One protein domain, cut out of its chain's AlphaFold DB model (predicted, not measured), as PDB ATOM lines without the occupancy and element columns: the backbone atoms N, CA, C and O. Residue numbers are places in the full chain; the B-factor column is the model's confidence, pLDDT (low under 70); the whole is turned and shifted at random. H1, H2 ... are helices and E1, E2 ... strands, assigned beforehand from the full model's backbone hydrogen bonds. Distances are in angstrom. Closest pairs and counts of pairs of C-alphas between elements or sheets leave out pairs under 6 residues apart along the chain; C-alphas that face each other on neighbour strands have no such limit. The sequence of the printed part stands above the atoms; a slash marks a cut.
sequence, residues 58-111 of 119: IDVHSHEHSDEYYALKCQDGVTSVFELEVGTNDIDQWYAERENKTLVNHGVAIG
ATOM      1  N   ILE A  58     -24.075   1.674  26.617       97.81
ATOM      2  CA  ILE A  58     -24.723   1.782  27.919       97.81
ATOM      3  C   ILE A  58     -25.451   3.122  27.968       97.81
ATOM      4  O   ILE A  58     -24.818   4.178  27.954       97.81
ATOM      5  N   ASP A  59     -26.777   3.068  28.032       97.56
ATOM      6  CA  ASP A  59     -27.618   4.233  28.273       97.56
ATOM      7  C   ASP A  59     -27.879   4.358  29.775       97.56
ATOM      8  O   ASP A  59     -28.534   3.507  30.373       97.56
ATOM      9  N   VAL A  60     -27.331   5.403  30.388       96.25
ATOM     10  CA  VAL A  60     -27.421   5.643  31.835       96.25
ATOM     11  C   VAL A  60     -28.605   6.526  32.233       96.25
ATOM     12  O   VAL A  60     -28.760   6.828  33.414       96.25
ATOM     13  N   HIS A  61     -29.387   7.003  31.261       95.25
ATOM     14  CA  HIS A  61     -30.415   8.010  31.487       95.25
ATOM     15  C   HIS A  61     -31.668   7.698  30.661       95.25
ATOM     16  O   HIS A  61     -31.927   8.288  29.609       95.25
ATOM     17  N   SER A  62     -32.457   6.746  31.155       93.25
ATOM     18  CA  SER A  62     -33.679   6.280  30.508       93.25
ATOM     19  C   SER A  62     -34.862   6.283  31.468       93.25
ATOM     20  O   SER A  62     -34.731   5.757  32.563       93.25
ATOM     21  N   HIS A  63     -36.004   6.804  31.000       93.19
ATOM     22  CA  HIS A  63     -37.258   6.958  31.760       93.19
ATOM     23  C   HIS A  63     -38.390   6.019  31.308       93.19
ATOM     24  O   HIS A  63     -39.491   6.042  31.852       93.19
ATOM     25  N   GLU A  64     -38.157   5.226  30.262       91.12
ATOM     26  CA  GLU A  64     -39.161   4.366  29.627       91.12
ATOM     27  C   GLU A  64     -38.621   2.934  29.572       91.12
ATOM     28  O   GLU A  64     -37.437   2.706  29.320       91.12
ATOM     29  N   HIS A  65     -39.482   1.953  29.835       90.75
ATOM     30  CA  HIS A  65     -39.062   0.565  30.063       90.75
ATOM     31  C   HIS A  65     -40.015  -0.465  29.447       90.75
ATOM     32  O   HIS A  65     -40.110  -1.592  29.933       90.75
ATOM     33  N   SER A  66     -40.757  -0.065  28.418       92.69
ATOM     34  CA  SER A  66     -41.568  -0.970  27.607       92.69
ATOM     35  C   SER A  66     -40.698  -1.819  26.670       92.69
ATOM     36  O   SER A  66     -39.585  -1.433  26.301       92.69
ATOM     37  N   ASP A  67     -41.217  -2.973  26.248       92.69
ATOM     38  CA  ASP A  67     -40.523  -3.863  25.310       92.69
ATOM     39  C   ASP A  67     -40.267  -3.172  23.964       92.69
ATOM     40  O   ASP A  67     -39.196  -3.321  23.371       92.69
ATOM     41  N   GLU A  68     -41.217  -2.351  23.503       94.69
ATOM     42  CA  GLU A  68     -41.078  -1.536  22.296       94.69
ATOM     43  C   GLU A  68     -39.926  -0.535  22.419       94.69
ATOM     44  O   GLU A  68     -39.160  -0.340  21.469       94.69
ATOM     45  N   TYR A  69     -39.768   0.077  23.594       94.75
ATOM     46  CA  TYR A  69     -38.669   0.994  23.861       94.75
ATOM     47  C   TYR A  69     -37.320   0.271  23.872       94.75
ATOM     48  O   TYR A  69     -36.364   0.739  23.250       94.75
ATOM     49  N   TYR A  70     -37.233  -0.899  24.509       95.62
ATOM     50  CA  TYR A  70     -36.007  -1.699  24.492       95.62
ATOM     51  C   TYR A  70     -35.633  -2.156  23.078       95.62
ATOM     52  O   TYR A  70     -34.462  -2.092  22.704       95.62
ATOM     53  N   ALA A  71     -36.611  -2.540  22.255       96.06
ATOM     54  CA  ALA A  71     -36.368  -2.887  20.859       96.06
ATOM     55  C   ALA A  71     -35.818  -1.702  20.047       96.06
ATOM     56  O   ALA A  71     -34.961  -1.897  19.182       96.06
ATOM     57  N   LEU A  72     -36.278  -0.479  20.329       96.06
ATOM     58  CA  LEU A  72     -35.732   0.731  19.715       96.06
ATOM     59  C   LEU A  72     -34.285   0.978  20.163       96.06
ATOM     60  O   LEU A  72     -33.424   1.232  19.330       96.06
ATOM     61  N   LYS A  73     -33.985   0.814  21.455       96.94
ATOM     62  CA  LYS A  73     -32.619   0.947  21.990       96.94
ATOM     63  C   LYS A  73     -31.635  -0.030  21.350       96.94
ATOM     64  O   LYS A  73     -30.530   0.372  20.989       96.94
ATOM     65  N   CYS A  74     -32.053  -1.272  21.112       96.75
ATOM     66  CA  CYS A  74     -31.240  -2.241  20.381       96.75
ATOM     67  C   CYS A  74     -30.886  -1.770  18.957       96.75
ATOM     68  O   CYS A  74     -29.788  -2.060  18.484       96.75
ATOM     69  N   GLN A  75     -31.774  -1.034  18.275       96.94
ATOM     70  CA  GLN A  75     -31.502  -0.502  16.927       96.94
ATOM     71  C   GLN A  75     -30.414   0.580  16.932       96.94
ATOM     72  O   GLN A  75     -29.691   0.713  15.946       96.94
ATOM     73  N   ASP A  76     -30.243   1.278  18.056       96.06
ATOM     74  CA  ASP A  76     -29.179   2.265  18.270       96.06
ATOM     75  C   ASP A  76     -27.871   1.633  18.795       96.06
ATOM     76  O   ASP A  76     -26.908   2.339  19.095       96.06
ATOM     77  N   GLY A  77     -27.812   0.301  18.926       97.19
ATOM     78  CA  GLY A  77     -26.651  -0.418  19.461       97.19
ATOM     79  C   GLY A  77     -26.541  -0.399  20.990       97.19
ATOM     80  O   GLY A  77     -25.513  -0.804  21.542       97.19
ATOM     81  N   VAL A  78     -27.585   0.051  21.693       98.19
ATOM     82  CA  VAL A  78     -27.652   0.004  23.157       98.19
ATOM     83  C   VAL A  78     -27.987  -1.413  23.607       98.19
ATOM     84  O   VAL A  78     -28.952  -2.019  23.148       98.19
ATOM     85  N   THR A  79     -27.188  -1.930  24.537       97.75
ATOM     86  CA  THR A  79     -27.361  -3.278  25.109       97.75
ATOM     87  C   THR A  79     -27.669  -3.254  26.598       97.75
ATOM     88  O   THR A  79     -28.086  -4.269  27.148       97.75
ATOM     89  N   SER A  80     -27.462  -2.108  27.253       97.88
ATOM     90  CA  SER A  80     -27.740  -1.919  28.675       97.88
ATOM     91  C   SER A  80     -28.414  -0.572  28.899       97.88
ATOM     92  O   SER A  80     -27.912   0.447  28.427       97.88
ATOM     93  N   VAL A  81     -29.540  -0.572  29.608       97.00
ATOM     94  CA  VAL A  81     -30.359   0.618  29.862       97.00
ATOM     95  C   VAL A  81     -30.564   0.789  31.360       97.00
ATOM     96  O   VAL A  81     -30.967  -0.153  32.041       97.00
ATOM     97  N   PHE A  82     -30.328   1.990  31.874       97.00
ATOM     98  CA  PHE A  82     -30.474   2.283  33.292       97.00
ATOM     99  C   PHE A  82     -31.351   3.511  33.555       97.00
ATOM    100  O   PHE A  82     -31.200   4.551  32.912       97.00
ATOM    101  N   GLU A  83     -32.230   3.385  34.547       94.31
ATOM    102  CA  GLU A  83     -32.984   4.492  35.148       94.31
ATOM    103  C   GLU A  83     -32.279   4.933  36.433       94.31
ATOM    104  O   GLU A  83     -32.432   4.323  37.495       94.31
ATOM    105  N   LEU A  84     -31.431   5.955  36.311       94.38
ATOM    106  CA  LEU A  84     -30.570   6.441  37.394       94.38
ATOM    107  C   LEU A  84     -30.883   7.879  37.824       94.38
ATOM    108  O   LEU A  84     -30.168   8.411  38.674       94.38
ATOM    109  N   GLU A  85     -31.906   8.521  37.250       91.12
ATOM    110  CA  GLU A  85     -32.285   9.891  37.610       91.12
ATOM    111  C   GLU A  85     -33.496   9.899  38.542       91.12
ATOM    112  O   GLU A  85     -33.400  10.364  39.681       91.12
ATOM    113  N   VAL A  86     -34.637   9.401  38.058       91.19
ATOM    114  CA  VAL A  86     -35.888   9.367  38.826       91.19
ATOM    115  C   VAL A  86     -35.906   8.142  39.727       91.19
ATOM    116  O   VAL A  86     -36.332   8.243  40.879       91.19
ATOM    117  N   GLY A  87     -35.398   7.014  39.229       91.75
ATOM    118  CA  GLY A  87     -35.346   5.757  39.966       91.75
ATOM    119  C   GLY A  87     -36.721   5.129  40.218       91.75
ATOM    120  O   GLY A  87     -37.731   5.488  39.616       91.75
ATOM    121  N   THR A  88     -36.762   4.172  41.144       92.75
ATOM    122  CA  THR A  88     -37.996   3.514  41.609       92.75
ATOM    123  C   THR A  88     -38.185   3.675  43.117       92.75
ATOM    124  O   THR A  88     -37.245   3.972  43.859       92.75
ATOM    125  N   ASN A  89     -39.408   3.457  43.595       92.81
ATOM    126  CA  ASN A  89     -39.707   3.348  45.024       92.81
ATOM    127  C   ASN A  89     -39.611   1.907  45.537       92.81
ATOM    128  O   ASN A  89     -39.457   1.704  46.739       92.81
ATOM    129  N   ASP A  90     -39.687   0.931  44.635       93.44
ATOM    130  CA  ASP A  90     -39.655  -0.492  44.945       93.44
ATOM    131  C   ASP A  90     -38.718  -1.192  43.956       93.44
ATOM    132  O   ASP A  90     -39.006  -1.302  42.762       93.44
ATOM    133  N   ILE A  91     -37.547  -1.594  44.453       94.06
ATOM    134  CA  ILE A  91     -36.502  -2.251  43.661       94.06
ATOM    135  C   ILE A  91     -36.915  -3.686  43.329       94.06
ATOM    136  O   ILE A  91     -36.755  -4.123  42.188       94.06
ATOM    137  N   ASP A  92     -37.476  -4.399  44.307       95.69
ATOM    138  CA  ASP A  92     -37.835  -5.808  44.167       95.69
ATOM    139  C   ASP A  92     -38.954  -5.964  43.139       95.69
ATOM    140  O   ASP A  92     -38.845  -6.779  42.221       95.69
ATOM    141  N   GLN A  93     -39.997  -5.132  43.232       95.50
ATOM    142  CA  GLN A  93     -41.070  -5.121  42.243       95.50
ATOM    143  C   GLN A  93     -40.539  -4.771  40.847       95.50
ATOM    144  O   GLN A  93     -40.876  -5.449  39.874       95.50
ATOM    145  N   TRP A  94     -39.696  -3.738  40.739       94.94
ATOM    146  CA  TRP A  94     -39.182  -3.282  39.447       94.94
ATOM    147  C   TRP A  94     -38.389  -4.380  38.721       94.94
ATOM    148  O   TRP A  94     -38.570  -4.563  37.512       94.94
ATOM    149  N   TYR A  95     -37.573  -5.153  39.449       96.00
ATOM    150  CA  TYR A  95     -36.860  -6.306  38.891       96.00
ATOM    151  C   TYR A  95     -37.782  -7.500  38.611       96.00
ATOM    152  O   TYR A  95     -37.663  -8.115  37.552       96.00
ATOM    153  N   ALA A  96     -38.737  -7.812  39.494       96.19
ATOM    154  CA  ALA A  96     -39.673  -8.926  39.300       96.19
ATOM    155  C   ALA A  96     -40.532  -8.767  38.031       96.19
ATOM    156  O   ALA A  96     -40.834  -9.738  37.332       96.19
ATOM    157  N   GLU A  97     -40.905  -7.534  37.685       94.38
ATOM    158  CA  GLU A  97     -41.629  -7.244  36.445       94.38
ATOM    159  C   GLU A  97     -40.817  -7.613  35.193       94.38
ATOM    160  O   GLU A  97     -41.406  -8.062  34.204       94.38
ATOM    161  N   ARG A  98     -39.483  -7.500  35.262       93.75
ATOM    162  CA  ARG A  98     -38.533  -7.589  34.136       93.75
ATOM    163  C   ARG A  98     -37.729  -8.888  34.081       93.75
ATOM    164  O   ARG A  98     -37.073  -9.154  33.071       93.75
ATOM    165  N   GLU A  99     -37.799  -9.715  35.120       93.75
ATOM    166  CA  GLU A  99     -37.052 -10.966  35.219       93.75
ATOM    167  C   GLU A  99     -37.280 -11.860  33.985       93.75
ATOM    168  O   GLU A  99     -38.401 -12.288  33.703       93.75
ATOM    169  N   ASN A 100     -36.195 -12.139  33.250       91.12
ATOM    170  CA  ASN A 100     -36.158 -12.976  32.042       91.12
ATOM    171  C   ASN A 100     -37.072 -12.528  30.882       91.12
ATOM    172  O   ASN A 100     -37.447 -13.356  30.050       91.12
ATOM    173  N   LYS A 101     -37.442 -11.243  30.809       90.19
ATOM    174  CA  LYS A 101     -38.356 -10.728  29.767       90.19
ATOM    175  C   LYS A 101     -37.749  -9.668  28.858       90.19
ATOM    176  O   LYS A 101     -38.248  -9.463  27.759       90.19
ATOM    177  N   THR A 102     -36.693  -8.991  29.296       92.75
ATOM    178  CA  THR A 102     -36.165  -7.823  28.584       92.75
ATOM    179  C   THR A 102     -35.160  -8.204  27.502       92.75
ATOM    180  O   THR A 102     -34.374  -9.136  27.655       92.75
ATOM    181  N   LEU A 103     -35.132  -7.418  26.424       94.38
ATOM    182  CA  LEU A 103     -34.183  -7.582  25.314       94.38
ATOM    183  C   LEU A 103     -32.772  -7.053  25.621       94.38
ATOM    184  O   LEU A 103     -31.818  -7.407  24.935       94.38
ATOM    185  N   VAL A 104     -32.657  -6.190  26.629       96.00
ATOM    186  CA  VAL A 104     -31.419  -5.523  27.049       96.00
ATOM    187  C   VAL A 104     -31.116  -5.847  28.508       96.00
ATOM    188  O   VAL A 104     -32.016  -6.199  29.280       96.00
ATOM    189  N   ASN A 105     -29.856  -5.669  28.905       96.81
ATOM    190  CA  ASN A 105     -29.519  -5.566  30.319       96.81
ATOM    191  C   ASN A 105     -30.193  -4.322  30.901       96.81
ATOM    192  O   ASN A 105     -30.343  -3.305  30.216       96.81
ATOM    193  N   HIS A 106     -30.574  -4.387  32.168       96.31
ATOM    194  CA  HIS A 106     -31.308  -3.302  32.795       96.31
ATOM    195  C   HIS A 106     -30.912  -3.099  34.255       96.31
ATOM    196  O   HIS A 106     -30.508  -4.032  34.952       96.31
ATOM    197  N   GLY A 107     -31.066  -1.869  34.732       96.00
ATOM    198  CA  GLY A 107     -30.951  -1.555  36.150       96.00
ATOM    199  C   GLY A 107     -31.630  -0.243  36.512       96.00
ATOM    200  O   GLY A 107     -31.983   0.555  35.646       96.00
ATOM    201  N   VAL A 108     -31.817  -0.036  37.810       96.12
ATOM    202  CA  VAL A 108     -32.536   1.118  38.348       96.12
ATOM    203  C   VAL A 108     -31.898   1.570  39.659       96.12
ATOM    204  O   VAL A 108     -31.400   0.747  40.430       96.12
ATOM    205  N   ALA A 109     -31.902   2.875  39.919       95.00
ATOM    206  CA  ALA A 109     -31.551   3.436  41.219       95.00
ATOM    207  C   ALA A 109     -32.791   3.580  42.119       95.00
ATOM    208  O   ALA A 109     -33.926   3.647  41.647       95.00
ATOM    209  N   ILE A 110     -32.589   3.678  43.434       93.25
ATOM    210  CA  ILE A 110     -33.664   4.134  44.322       93.25
ATOM    211  C   ILE A 110     -33.935   5.617  44.052       93.25
ATOM    212  O   ILE A 110     -33.011   6.430  44.002       93.25
ATOM    213  N   GLY A 111     -35.204   5.964  43.873       87.69
ATOM    214  CA  GLY A 111     -35.610   7.337  43.639       87.69
ATOM    215  C   GLY A 111     -35.433   8.220  44.878       87.69
ATOM    216  O   GLY A 111     -35.654   7.773  46.009       87.69
TER     217      GLY A 111
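What this domain is: This is residues 58 to 111 of the 119 residues of the protein "Hypothetical protein" of Adineta steineri (UniProt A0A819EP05). A narrow ribbon of two parallel strands, E1 and E2, is the backbone of this small domain, with helix H1 near the beginning of E1 and helix H2 running back beside E2. The two helices stay apart from each other, and the first residues, 58 to 59, add a short parallel pairing along E1 on the side away from E2. The printed part has 54 residues with two named helices and two named strands in the order H1, E1, H2, E2; the class is mixed, helices and strands. It is compact, with a radius of gyration of the C-alphas of 10.4 A, and spans 29 by 22 by 14 A.

How they stand to each other: Residues 58 to 59 pair in parallel with residues 80 to 81 of strand E1, residues 78 to 88. Helix H1, residues 67 to 75, comes before E1; their closest C-alphas, those of Lys 73 and Thr 79, are 7.4 A apart. E1 bends by 88 degrees at residue 85. Helix H2, residues 91 to 98, follows, and its closest C-alpha to E1 is that of Trp 94, 7.2 A from that of Thr 88. H1 and H2 are apart. Strand E2, residues 105 to 110, is the parallel neighbour of E1, at 14 degrees between their directions. N 81 and O 105 are within hydrogen-bond range at 2.9 A, and so are N 88 and O 109, beyond the bend, at 2.9 A. The C-alphas of Leu 84 and Gly 87 both face that of Ala 109, at 5.0 A and 4.6 A. H2 and E2 come closest at the C-alphas of Ile 91 and Ile 110, 7.0 A apart; H1 and E2 are apart. E1, H2 and E2 form a strand-helix-strand unit, two parallel neighbour strands with a helix between them along the chain, and its crossover is right-handed. Every O i to N i+4 pair is within hydrogen-bond range in H1; in H2, 3 of 4 are.

Where its parts are: H1 runs from C-alpha 67 at (-40.523, -3.863, 25.310) to C-alpha 75, 12.8 A. E1 begins at C-alpha 78, (-27.652, 0.004, 23.157), and measures 21.4 A to C-alpha 88. H2 measures 11.1 A from C-alpha 91 to C-alpha 98. E2 measures 17.5 A and ends at C-alpha 110, (-33.664, 4.134, 44.322).

The domain as a whole: The two C-alphas farthest apart, those of Gln 75 and Asn 89, are 29.5 A apart. The printed part has no cut. The links from H1 to E1 and from E1 to H2 are tight, and the link from H2 to E2 is short. The mean pLDDT of the printed part is 94.6, and no printed residue is under 70.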